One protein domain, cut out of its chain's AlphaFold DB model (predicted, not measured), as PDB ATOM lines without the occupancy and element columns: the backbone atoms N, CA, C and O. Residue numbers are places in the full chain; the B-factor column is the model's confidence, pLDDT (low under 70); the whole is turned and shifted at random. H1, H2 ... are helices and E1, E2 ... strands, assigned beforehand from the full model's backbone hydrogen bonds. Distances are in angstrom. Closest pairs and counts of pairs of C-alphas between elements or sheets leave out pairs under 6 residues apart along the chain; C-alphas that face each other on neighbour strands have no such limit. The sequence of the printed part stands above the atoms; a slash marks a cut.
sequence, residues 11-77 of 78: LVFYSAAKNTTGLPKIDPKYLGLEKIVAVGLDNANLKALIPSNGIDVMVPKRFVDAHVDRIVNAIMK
ATOM      1  N   LEU A  11      30.335 -11.310-133.949       93.75
ATOM      2  CA  LEU A  11      30.448 -11.168-132.497       93.75
ATOM      3  C   LEU A  11      29.349 -11.979-131.819       93.75
ATOM      4  O   LEU A  11      28.176 -11.839-132.163       93.75
ATOM      5  N   VAL A  12      29.727 -12.784-130.828       95.94
ATOM      6  CA  VAL A  12      28.785 -13.535-129.993       95.94
ATOM      7  C   VAL A  12      28.916 -13.052-128.553       95.94
ATOM      8  O   VAL A  12      30.005 -13.079-127.985       95.94
ATOM      9  N   PHE A  13      27.815 -12.590-127.968       95.88
ATOM     10  CA  PHE A  13      27.761 -12.054-126.611       95.88
ATOM     11  C   PHE A  13      26.836 -12.900-125.741       95.88
ATOM     12  O   PHE A  13      25.672 -13.068-126.081       95.88
ATOM     13  N   TYR A  14      27.324 -13.395-124.606       96.81
ATOM     14  CA  TYR A  14      26.530 -14.180-123.659       96.81
ATOM     15  C   TYR A  14      26.229 -13.363-122.408       96.81
ATOM     16  O   TYR A  14      27.128 -12.748-121.836       96.81
ATOM     17  N   SER A  15      24.980 -13.393-121.945       96.62
ATOM     18  CA  SER A  15      24.606 -12.774-120.672       96.62
ATOM     19  C   SER A  15      23.342 -13.391-120.083       96.62
ATOM     20  O   SER A  15      22.449 -13.816-120.807       96.62
ATOM     21  N   ALA A  16      23.258 -13.401-118.753       96.44
ATOM     22  CA  ALA A  16      22.047 -13.739-118.000       96.44
ATOM     23  C   ALA A  16      21.303 -12.488-117.483       96.44
ATOM     24  O   ALA A  16      20.390 -12.603-116.662       96.44
ATOM     25  N   ALA A  17      21.706 -11.284-117.913       95.88
ATOM     26  CA  ALA A  17      21.144 -10.025-117.435       95.88
ATOM     27  C   ALA A  17      19.646  -9.921-117.759       95.88
ATOM     28  O   ALA A  17      19.248  -9.834-118.917       95.88
ATOM     29  N   LYS A  18      18.810  -9.907-116.716       94.75
ATOM     30  CA  LYS A  18      17.343  -9.830-116.844       94.75
ATOM     31  C   LYS A  18      16.833  -8.433-117.161       94.75
ATOM     32  O   LYS A  18      15.764  -8.290-117.738       94.75
ATOM     33  N   ASN A  19      17.585  -7.417-116.749       94.62
ATOM     34  CA  ASN A  19      17.258  -6.026-116.989       94.62
ATOM     35  C   ASN A  19      18.328  -5.411-117.887       94.62
ATOM     36  O   ASN A  19      19.486  -5.289-117.491       94.62
ATOM     37  N   THR A  20      17.922  -5.025-119.090       94.56
ATOM     38  CA  THR A  20      18.782  -4.371-120.081       94.56
ATOM     39  C   THR A  20      18.604  -2.854-120.107       94.56
ATOM     40  O   THR A  20      19.205  -2.177-120.937       94.56
ATOM     41  N   THR A  21      17.758  -2.304-119.235       93.94
ATOM     42  CA  THR A  21      17.471  -0.867-119.182       93.94
ATOM     43  C   THR A  21      18.739  -0.094-118.833       93.94
ATOM     44  O   THR A  21      19.414  -0.410-117.858       93.94
ATOM     45  N   GLY A  22      19.059   0.923-119.633       91.81
ATOM     46  CA  GLY A  22      20.230   1.779-119.421       91.81
ATOM     47  C   GLY A  22      21.570   1.154-119.819       91.81
ATOM     48  O   GLY A  22      22.588   1.842-119.766       91.81
ATOM     49  N   LEU A  23      21.596  -0.110-120.250       93.69
ATOM     50  CA  LEU A  23      22.816  -0.723-120.762       93.69
ATOM     51  C   LEU A  23      23.117  -0.230-122.188       93.69
ATOM     52  O   LEU A  23      22.195  -0.011-122.982       93.69
ATOM     53  N   PRO A  24      24.403  -0.062-122.536       92.31
ATOM     54  CA  PRO A  24      24.791   0.373-123.867       92.31
ATOM     55  C   PRO A  24      24.486  -0.703-124.912       92.31
ATOM     56  O   PRO A  24      24.570  -1.903-124.646       92.31
ATOM     57  N   LYS A  25      24.195  -0.262-126.139       92.81
ATOM     58  CA  LYS A  25      24.102  -1.166-127.286       92.81
ATOM     59  C   LYS A  25      25.485  -1.657-127.706       92.81
ATOM     60  O   LYS A  25      26.433  -0.883-127.826       92.81
ATOM     61  N   ILE A  26      25.562  -2.942-128.003       91.81
ATOM     62  CA  ILE A  26      26.684  -3.641-128.612       91.81
ATOM     63  C   ILE A  26      26.555  -3.473-130.128       91.81
ATOM     64  O   ILE A  26      26.013  -4.324-130.827       91.81
ATOM     65  N   ASP A  27      27.034  -2.336-130.624       89.38
ATOM     66  CA  ASP A  27      27.066  -2.004-132.052       89.38
ATOM     67  C   ASP A  27      28.447  -1.433-132.424       89.38
ATOM     68  O   ASP A  27      28.627  -0.214-132.534       89.38
ATOM     69  N   PRO A  28      29.483  -2.286-132.534       85.69
ATOM     70  CA  PRO A  28      30.830  -1.842-132.863       85.69
ATOM     71  C   PRO A  28      30.947  -1.551-134.367       85.69
ATOM     72  O   PRO A  28      31.594  -2.287-135.111       85.69
ATOM     73  N   LYS A  29      30.350  -0.439-134.813       83.88
ATOM     74  CA  LYS A  29      30.296  -0.014-136.226       83.88
ATOM     75  C   LYS A  29      31.658  -0.001-136.927       83.88
ATOM     76  O   LYS A  29      31.750  -0.303-138.110       83.88
ATOM     77  N   TYR A  30      32.720   0.320-136.189       83.38
ATOM     78  CA  TYR A  30      34.087   0.388-136.711       83.38
ATOM     79  C   TYR A  30      34.692  -0.985-137.053       83.38
ATOM     80  O   TYR A  30      35.690  -1.034-137.766       83.38
ATOM     81  N   LEU A  31      34.122  -2.086-136.549       84.31
ATOM     82  CA  LEU A  31      34.582  -3.445-136.853       84.31
ATOM     83  C   LEU A  31      33.966  -4.004-138.140       84.31
ATOM     84  O   LEU A  31      34.439  -5.022-138.624       84.31
ATOM     85  N   GLY A  32      32.921  -3.376-138.692       82.75
ATOM     86  CA  GLY A  32      32.272  -3.862-139.913       82.75
ATOM     87  C   GLY A  32      31.709  -5.282-139.791       82.75
ATOM     88  O   GLY A  32      31.694  -6.011-140.778       82.75
ATOM     89  N   LEU A  33      31.283  -5.685-138.588       88.25
ATOM     90  CA  LEU A  33      30.755  -7.026-138.341       88.25
ATOM     91  C   LEU A  33      29.508  -7.281-139.188       88.25
ATOM     92  O   LEU A  33      28.565  -6.490-139.184       88.25
ATOM     93  N   GLU A  34      29.468  -8.437-139.839       89.31
ATOM     94  CA  GLU A  34      28.288  -8.897-140.568       89.31
ATOM     95  C   GLU A  34      27.212  -9.432-139.621       89.31
ATOM     96  O   GLU A  34      26.020  -9.387-139.937       89.31
ATOM     97  N   LYS A  35      27.632  -9.981-138.472       91.62
ATOM     98  CA  LYS A  35      26.747 -10.662-137.527       91.62
ATOM     99  C   LYS A  35      27.041 -10.272-136.087       91.62
ATOM    100  O   LYS A  35      28.186 -10.261-135.635       91.62
ATOM    101  N   ILE A  36      25.970 -10.014-135.350       95.38
ATOM    102  CA  ILE A  36      25.990  -9.827-133.902       95.38
ATOM    103  C   ILE A  36      24.929 -10.765-133.338       95.38
ATOM    104  O   ILE A  36      23.749 -10.629-133.659       95.38
ATOM    105  N   VAL A  37      25.358 -11.731-132.534       97.00
ATOM    106  CA  VAL A  37      24.492 -12.715-131.882       97.00
ATOM    107  C   VAL A  37      24.558 -12.483-130.378       97.00
ATOM    108  O   VAL A  37      25.632 -12.566-129.787       97.00
ATOM    109  N   ALA A  38      23.425 -12.200-129.745       97.50
ATOM    110  CA  ALA A  38      23.308 -12.157-128.295       97.50
ATOM    111  C   ALA A  38      22.632 -13.435-127.800       97.50
ATOM    112  O   ALA A  38      21.529 -13.768-128.223       97.50
ATOM    113  N   VAL A  39      23.297 -14.157-126.904       98.19
ATOM    114  CA  VAL A  39      22.795 -15.380-126.290       98.19
ATOM    115  C   VAL A  39      22.361 -15.082-124.862       98.19
ATOM    116  O   VAL A  39      23.173 -14.840-123.963       98.19
ATOM    117  N   GLY A  40      21.051 -15.108-124.675       98.00
ATOM    118  CA  GLY A  40      20.382 -14.877-123.411       98.00
ATOM    119  C   GLY A  40      20.310 -16.138-122.566       98.00
ATOM    120  O   GLY A  40      19.463 -16.998-122.804       98.00
ATOM    121  N   LEU A  41      21.175 -16.244-121.562       97.44
ATOM    122  CA  LEU A  41      21.164 -17.352-120.611       97.44
ATOM    123  C   LEU A  41      19.974 -17.233-119.654       97.44
ATOM    124  O   LEU A  41      19.563 -16.133-119.276       97.44
ATOM    125  N   ASP A  42      19.433 -18.379-119.238       96.88
ATOM    126  CA  ASP A  42      18.268 -18.447-118.352       96.88
ATOM    127  C   ASP A  42      17.049 -17.682-118.916       96.88
ATOM    128  O   ASP A  42      16.279 -17.071-118.189       96.88
ATOM    129  N   ASN A  43      16.854 -17.682-120.234       96.81
ATOM    130  CA  ASN A  43      15.806 -16.915-120.921       96.81
ATOM    131  C   ASN A  43      15.928 -15.382-120.761       96.81
ATOM    132  O   ASN A  43      14.922 -14.674-120.776       96.81
ATOM    133  N   ALA A  44      17.136 -14.847-120.563       97.94
ATOM    134  CA  ALA A  44      17.358 -13.401-120.594       97.94
ATOM    135  C   ALA A  44      17.096 -12.839-122.003       97.94
ATOM    136  O   ALA A  44      17.641 -13.348-122.971       97.94
ATOM    137  N   ASN A  45      16.301 -11.777-122.127       96.75
ATOM    138  CA  ASN A  45      16.071 -11.106-123.409       96.75
ATOM    139  C   ASN A  45      17.115 -10.000-123.602       96.75
ATOM    140  O   ASN A  45      17.105  -9.011-122.869       96.75
ATOM    141  N   LEU A  46      18.002 -10.155-124.588       97.38
ATOM    142  CA  LEU A  46      19.099  -9.221-124.851       97.38
ATOM    143  C   LEU A  46      18.859  -8.370-126.101       97.38
ATOM    144  O   LEU A  46      19.731  -7.592-126.490       97.38
ATOM    145  N   LYS A  47      17.668  -8.449-126.707       95.88
ATOM    146  CA  LYS A  47      17.321  -7.744-127.950       95.88
ATOM    147  C   LYS A  47      17.569  -6.235-127.885       95.88
ATOM    148  O   LYS A  47      17.939  -5.630-128.885       95.88
ATOM    149  N   ALA A  48      17.395  -5.618-126.716       95.75
ATOM    150  CA  ALA A  48      17.646  -4.189-126.524       95.75
ATOM    151  C   ALA A  48      19.136  -3.804-126.623       95.75
ATOM    152  O   ALA A  48      19.445  -2.645-126.903       95.75
ATOM    153  N   LEU A  49      20.047  -4.761-126.404       96.38
ATOM    154  CA  LEU A  49      21.496  -4.552-126.402       96.38
ATOM    155  C   LEU A  49      22.129  -4.709-127.780       96.38
ATOM    156  O   LEU A  49      23.315  -4.449-127.917       96.38
ATOM    157  N   ILE A  50      21.388  -5.133-128.798       95.19
ATOM    158  CA  ILE A  50      21.923  -5.372-130.142       95.19
ATOM    159  C   ILE A  50      21.251  -4.444-131.164       95.19
ATOM    160  O   ILE A  50      20.159  -3.920-130.913       95.19
ATOM    161  N   PRO A  51      21.895  -4.173-132.313       93.38
ATOM    162  CA  PRO A  51      21.252  -3.446-133.402       93.38
ATOM    163  C   PRO A  51      20.107  -4.266-134.019       93.38
ATOM    164  O   PRO A  51      19.972  -5.463-133.775       93.38
ATOM    165  N   SER A  52      19.266  -3.623-134.833       91.00
ATOM    166  CA  SER A  52      18.062  -4.241-135.417       91.00
ATOM    167  C   SER A  52      18.345  -5.446-136.322       91.00
ATOM    168  O   SER A  52      17.471  -6.290-136.491       91.00
ATOM    169  N   ASN A  53      19.546  -5.526-136.893       89.38
ATOM    170  CA  ASN A  53      20.030  -6.643-137.704       89.38
ATOM    171  C   ASN A  53      20.753  -7.732-136.887       89.38
ATOM    172  O   ASN A  53      21.214  -8.714-137.469       89.38
ATOM    173  N   GLY A  54      20.891  -7.558-135.569       93.69
ATOM    174  CA  GLY A  54      21.425  -8.576-134.672       93.69
ATOM    175  C   GLY A  54      20.411  -9.687-134.387       93.69
ATOM    176  O   GLY A  54      19.205  -9.520-134.569       93.69
ATOM    177  N   ILE A  55      20.906 -10.826-133.908       96.31
ATOM    178  CA  ILE A  55      20.095 -11.995-133.558       96.31
ATOM    179  C   ILE A  55      20.130 -12.187-132.043       96.31
ATOM    180  O   ILE A  55      21.203 -12.310-131.459       96.31
ATOM    181  N   ASP A  56      18.961 -12.239-131.412       96.50
ATOM    182  CA  ASP A  56      18.802 -12.613-130.004       96.50
ATOM    183  C   ASP A  56      18.387 -14.089-129.915       96.50
ATOM    184  O   ASP A  56      17.422 -14.517-130.555       96.50
ATOM    185  N   VAL A  57      19.138 -14.882-129.151       97.62
ATOM    186  CA  VAL A  57      18.880 -16.305-128.916       97.62
ATOM    187  C   VAL A  57      18.729 -16.535-127.420       97.62
ATOM    188  O   VAL A  57      19.709 -16.631-126.683       97.62
ATOM    189  N   MET A  58      17.489 -16.668-126.966       97.56
ATOM    190  CA  MET A  58      17.188 -17.041-125.585       97.56
ATOM    191  C   MET A  58      17.304 -18.554-125.398       97.56
ATOM    192  O   MET A  58      16.667 -19.330-126.122       97.56
ATOM    193  N   VAL A  59      18.086 -18.965-124.402       97.94
ATOM    194  CA  VAL A  59      18.244 -20.366-124.000       97.94
ATOM    195  C   VAL A  59      17.873 -20.539-122.526       97.94
ATOM    196  O   VAL A  59      18.218 -19.692-121.697       97.94
ATOM    197  N   PRO A  60      17.169 -21.620-122.159       97.44
ATOM    198  CA  PRO A  60      16.767 -21.853-120.780       97.44
ATOM    199  C   PRO A  60      17.970 -22.219-119.906       97.44
ATOM    200  O   PRO A  60      19.021 -22.632-120.394       97.44
ATOM    201  N   LYS A  61      17.790 -22.135-118.580       94.19
ATOM    202  CA  LYS A  61      18.808 -22.538-117.593       94.19
ATOM    203  C   LYS A  61      19.302 -23.970-117.810       94.19
ATOM    204  O   LYS A  61      20.479 -24.258-117.620       94.19
ATOM    205  N   ARG A  62      18.396 -24.865-118.223       95.94
ATOM    206  CA  ARG A  62      18.740 -26.217-118.666       95.94
ATOM    207  C   ARG A  62      19.210 -26.173-120.120       95.94
ATOM    208  O   ARG A  62      18.415 -26.300-121.048       95.94
ATOM    209  N   PHE A  63      20.510 -25.997-120.294       91.31
ATOM    210  CA  PHE A  63      21.162 -25.976-121.597       91.31
ATOM    211  C   PHE A  63      21.382 -27.410-122.115       91.31
ATOM    212  O   PHE A  63      21.814 -28.274-121.360       91.31
ATOM    213  N   VAL A  64      21.028 -27.670-123.377       96.88
ATOM    214  CA  VAL A  64      21.127 -28.988-124.040       96.88
ATOM    215  C   VAL A  64      21.578 -28.776-125.483       96.88
ATOM    216  O   VAL A  64      21.513 -27.646-125.968       96.88
ATOM    217  N   ASP A  65      21.966 -29.840-126.178       97.94
ATOM    218  CA  ASP A  65      22.564 -29.768-127.519       97.94
ATOM    219  C   ASP A  65      21.693 -29.016-128.536       97.94
ATOM    220  O   ASP A  65      22.187 -28.145-129.244       97.94
ATOM    221  N   ALA A  66      20.369 -29.197-128.503       97.12
ATOM    222  CA  ALA A  66      19.456 -28.446-129.371       97.12
ATOM    223  C   ALA A  66      19.543 -26.910-129.185       97.12
ATOM    224  O   ALA A  66      19.242 -26.139-130.097       97.12
ATOM    225  N   HIS A  67      19.945 -26.430-128.003       97.50
ATOM    226  CA  HIS A  67      20.194 -25.006-127.766       97.50
ATOM    227  C   HIS A  67      21.540 -24.555-128.341       97.50
ATOM    228  O   HIS A  67      21.634 -23.427-128.826       97.50
ATOM    229  N   VAL A  68      22.555 -25.427-128.324       96.25
ATOM    230  CA  VAL A  68      23.832 -25.194-129.014       96.25
ATOM    231  C   VAL A  68      23.577 -25.057-130.511       96.25
ATOM    232  O   VAL A  68      23.998 -24.062-131.096       96.25
ATOM    233  N   ASP A  69      22.802 -25.968-131.101       97.12
ATOM    234  CA  ASP A  69      22.460 -25.938-132.527       97.12
ATOM    235  C   ASP A  69      21.786 -24.623-132.925       97.12
ATOM    236  O   ASP A  69      22.148 -24.009-133.928       97.12
ATOM    237  N   ARG A  70      20.858 -24.115-132.103       96.50
ATOM    238  CA  ARG A  70      20.215 -22.809-132.338       96.50
ATOM    239  C   ARG A  70      21.215 -21.652-132.344       96.50
ATOM    240  O   ARG A  70      21.092 -20.754-133.176       96.50
ATOM    241  N   ILE A  71      22.192 -21.659-131.437       96.69
ATOM    242  CA  ILE A  71      23.237 -20.627-131.387       96.69
ATOM    243  C   ILE A  71      24.156 -20.743-132.607       96.69
ATOM    244  O   ILE A  71      24.431 -19.742-133.267       96.69
ATOM    245  N   VAL A  72      24.600 -21.957-132.943       96.50
ATOM    246  CA  VAL A  72      25.461 -22.207-134.106       96.50
ATOM    247  C   VAL A  72      24.751 -21.803-135.398       96.50
ATOM    248  O   VAL A  72      25.351 -21.127-136.229       96.50
ATOM    249  N   ASN A  73      23.464 -22.110-135.553       95.69
ATOM    250  CA  ASN A  73      22.679 -21.694-136.717       95.69
ATOM    251  C   ASN A  73      22.548 -20.167-136.812       95.69
ATOM    252  O   ASN A  73      22.715 -19.610-137.900       95.69
ATOM    253  N   ALA A  74      22.367 -19.468-135.685       95.50
ATOM    254  CA  ALA A  74      22.384 -18.003-135.651       95.50
ATOM    255  C   ALA A  74      23.740 -17.425-136.101       95.50
ATOM    256  O   ALA A  74      23.784 -16.471-136.880       95.50
ATOM    257  N   ILE A  75      24.850 -18.038-135.678       94.62
ATOM    258  CA  ILE A  75      26.206 -17.658-136.107       94.62
ATOM    259  C   ILE A  75      26.405 -17.951-137.598       94.62
ATOM    260  O   ILE A  75      26.954 -17.129-138.334       94.62
ATOM    261  N   MET A  76      25.936 -19.100-138.082       92.19
ATOM    262  CA  MET A  76      26.209 -19.579-139.437       92.19
ATOM    263  C   MET A  76      25.212 -19.071-140.492       92.19
ATOM    264  O   MET A  76      25.562 -19.096-141.667       92.19
ATOM    265  N   LYS A  77      24.054 -18.493-140.113       73.06
ATOM    266  CA  LYS A  77      22.913 -18.210-141.024       73.06
ATOM    267  C   LYS A  77      22.446 -19.489-141.753       73.06
ATOM    268  O   LYS A  77      22.328 -19.502-142.976       73.06
TER     269      LYS A  77
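AT A GLANCE: This is residues 11 to 77 of the 78 residues of an uncharacterized protein of Ancylostoma caninum (UniProt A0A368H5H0). A small sheet of three parallel strands has one helix, H1, over one face, running along the strands above E2 and E3. On the opposite face lies a covering of links: residues 46 to 50 pass over the sheet, and beyond them the long link of residues 16 to 34 swings out in a wide loop. The printed part has 67 residues, with three named strands and one named helix in the order E1, E2, E3, H1, and the sheet's order is E1, E2, E3. The class is mixed, helices and strands, with under half of the residues in named elements. The whole is compact, with a radius of gyration of the C-alphas of 11.7 A, and flat, spanning 34 by 28 by 14 A.

HOW THE PARTS SIT: The inner strand of the sheet is E2, residues 35 to 40. One edge strand, E1, residues 11 to 15, is parallel to E2, with 13 degrees between their directions. Between these two, N 13 and O 37 are within hydrogen-bond range at 2.8 A, and N 39 and O 13 at 2.7 A. The other edge strand, E3, residues 55 to 58, is parallel to E2 at 16 degrees. Here N 38 and O 55 are within hydrogen-bond range at 2.8 A, and N 55 and O 36 at 2.9 A. The helix H1, residues 65 to 76, is on the sheet at a height over the sheet of 9.7 A, giving two layers, a helix on one face of a sheet. H1 lies over E2 and E3 and runs along the strands, at 2 degrees to E2 on the local plane. The closest C-alphas of E3 and H1 are those of Val 57 and Ile 71, 6.6 A apart. Those of E2 and H1 are Val 37 and Ile 75, at 6.7 A. In H1 every O i to N i+4 pair is within hydrogen-bond range.

IN THESE COORDINATES: E2 is 16.0 A long from first to last C-alpha, beginning at C-alpha 35, (26.747, -10.662, -137.527). E1 begins at C-alpha 11, (30.448, -11.168, -132.497), and is 13.3 A long. E3 is 9.9 A long. H1 is 16.1 A long and ends at C-alpha 76, (26.209, -19.579, -139.437).

THE WHOLE: The C-alphas of Tyr 30 and Arg 62, the two farthest apart, are 35.6 A from each other. The printed part, residues 11 to 77, has no cut. The links from E1 to E2, 19 residues, and from E2 to E3, 14 residues, are long, while that from E3 to H1, 6 residues, is short. The mean pLDDT of the printed part is 94.0, and no printed residue is under 70.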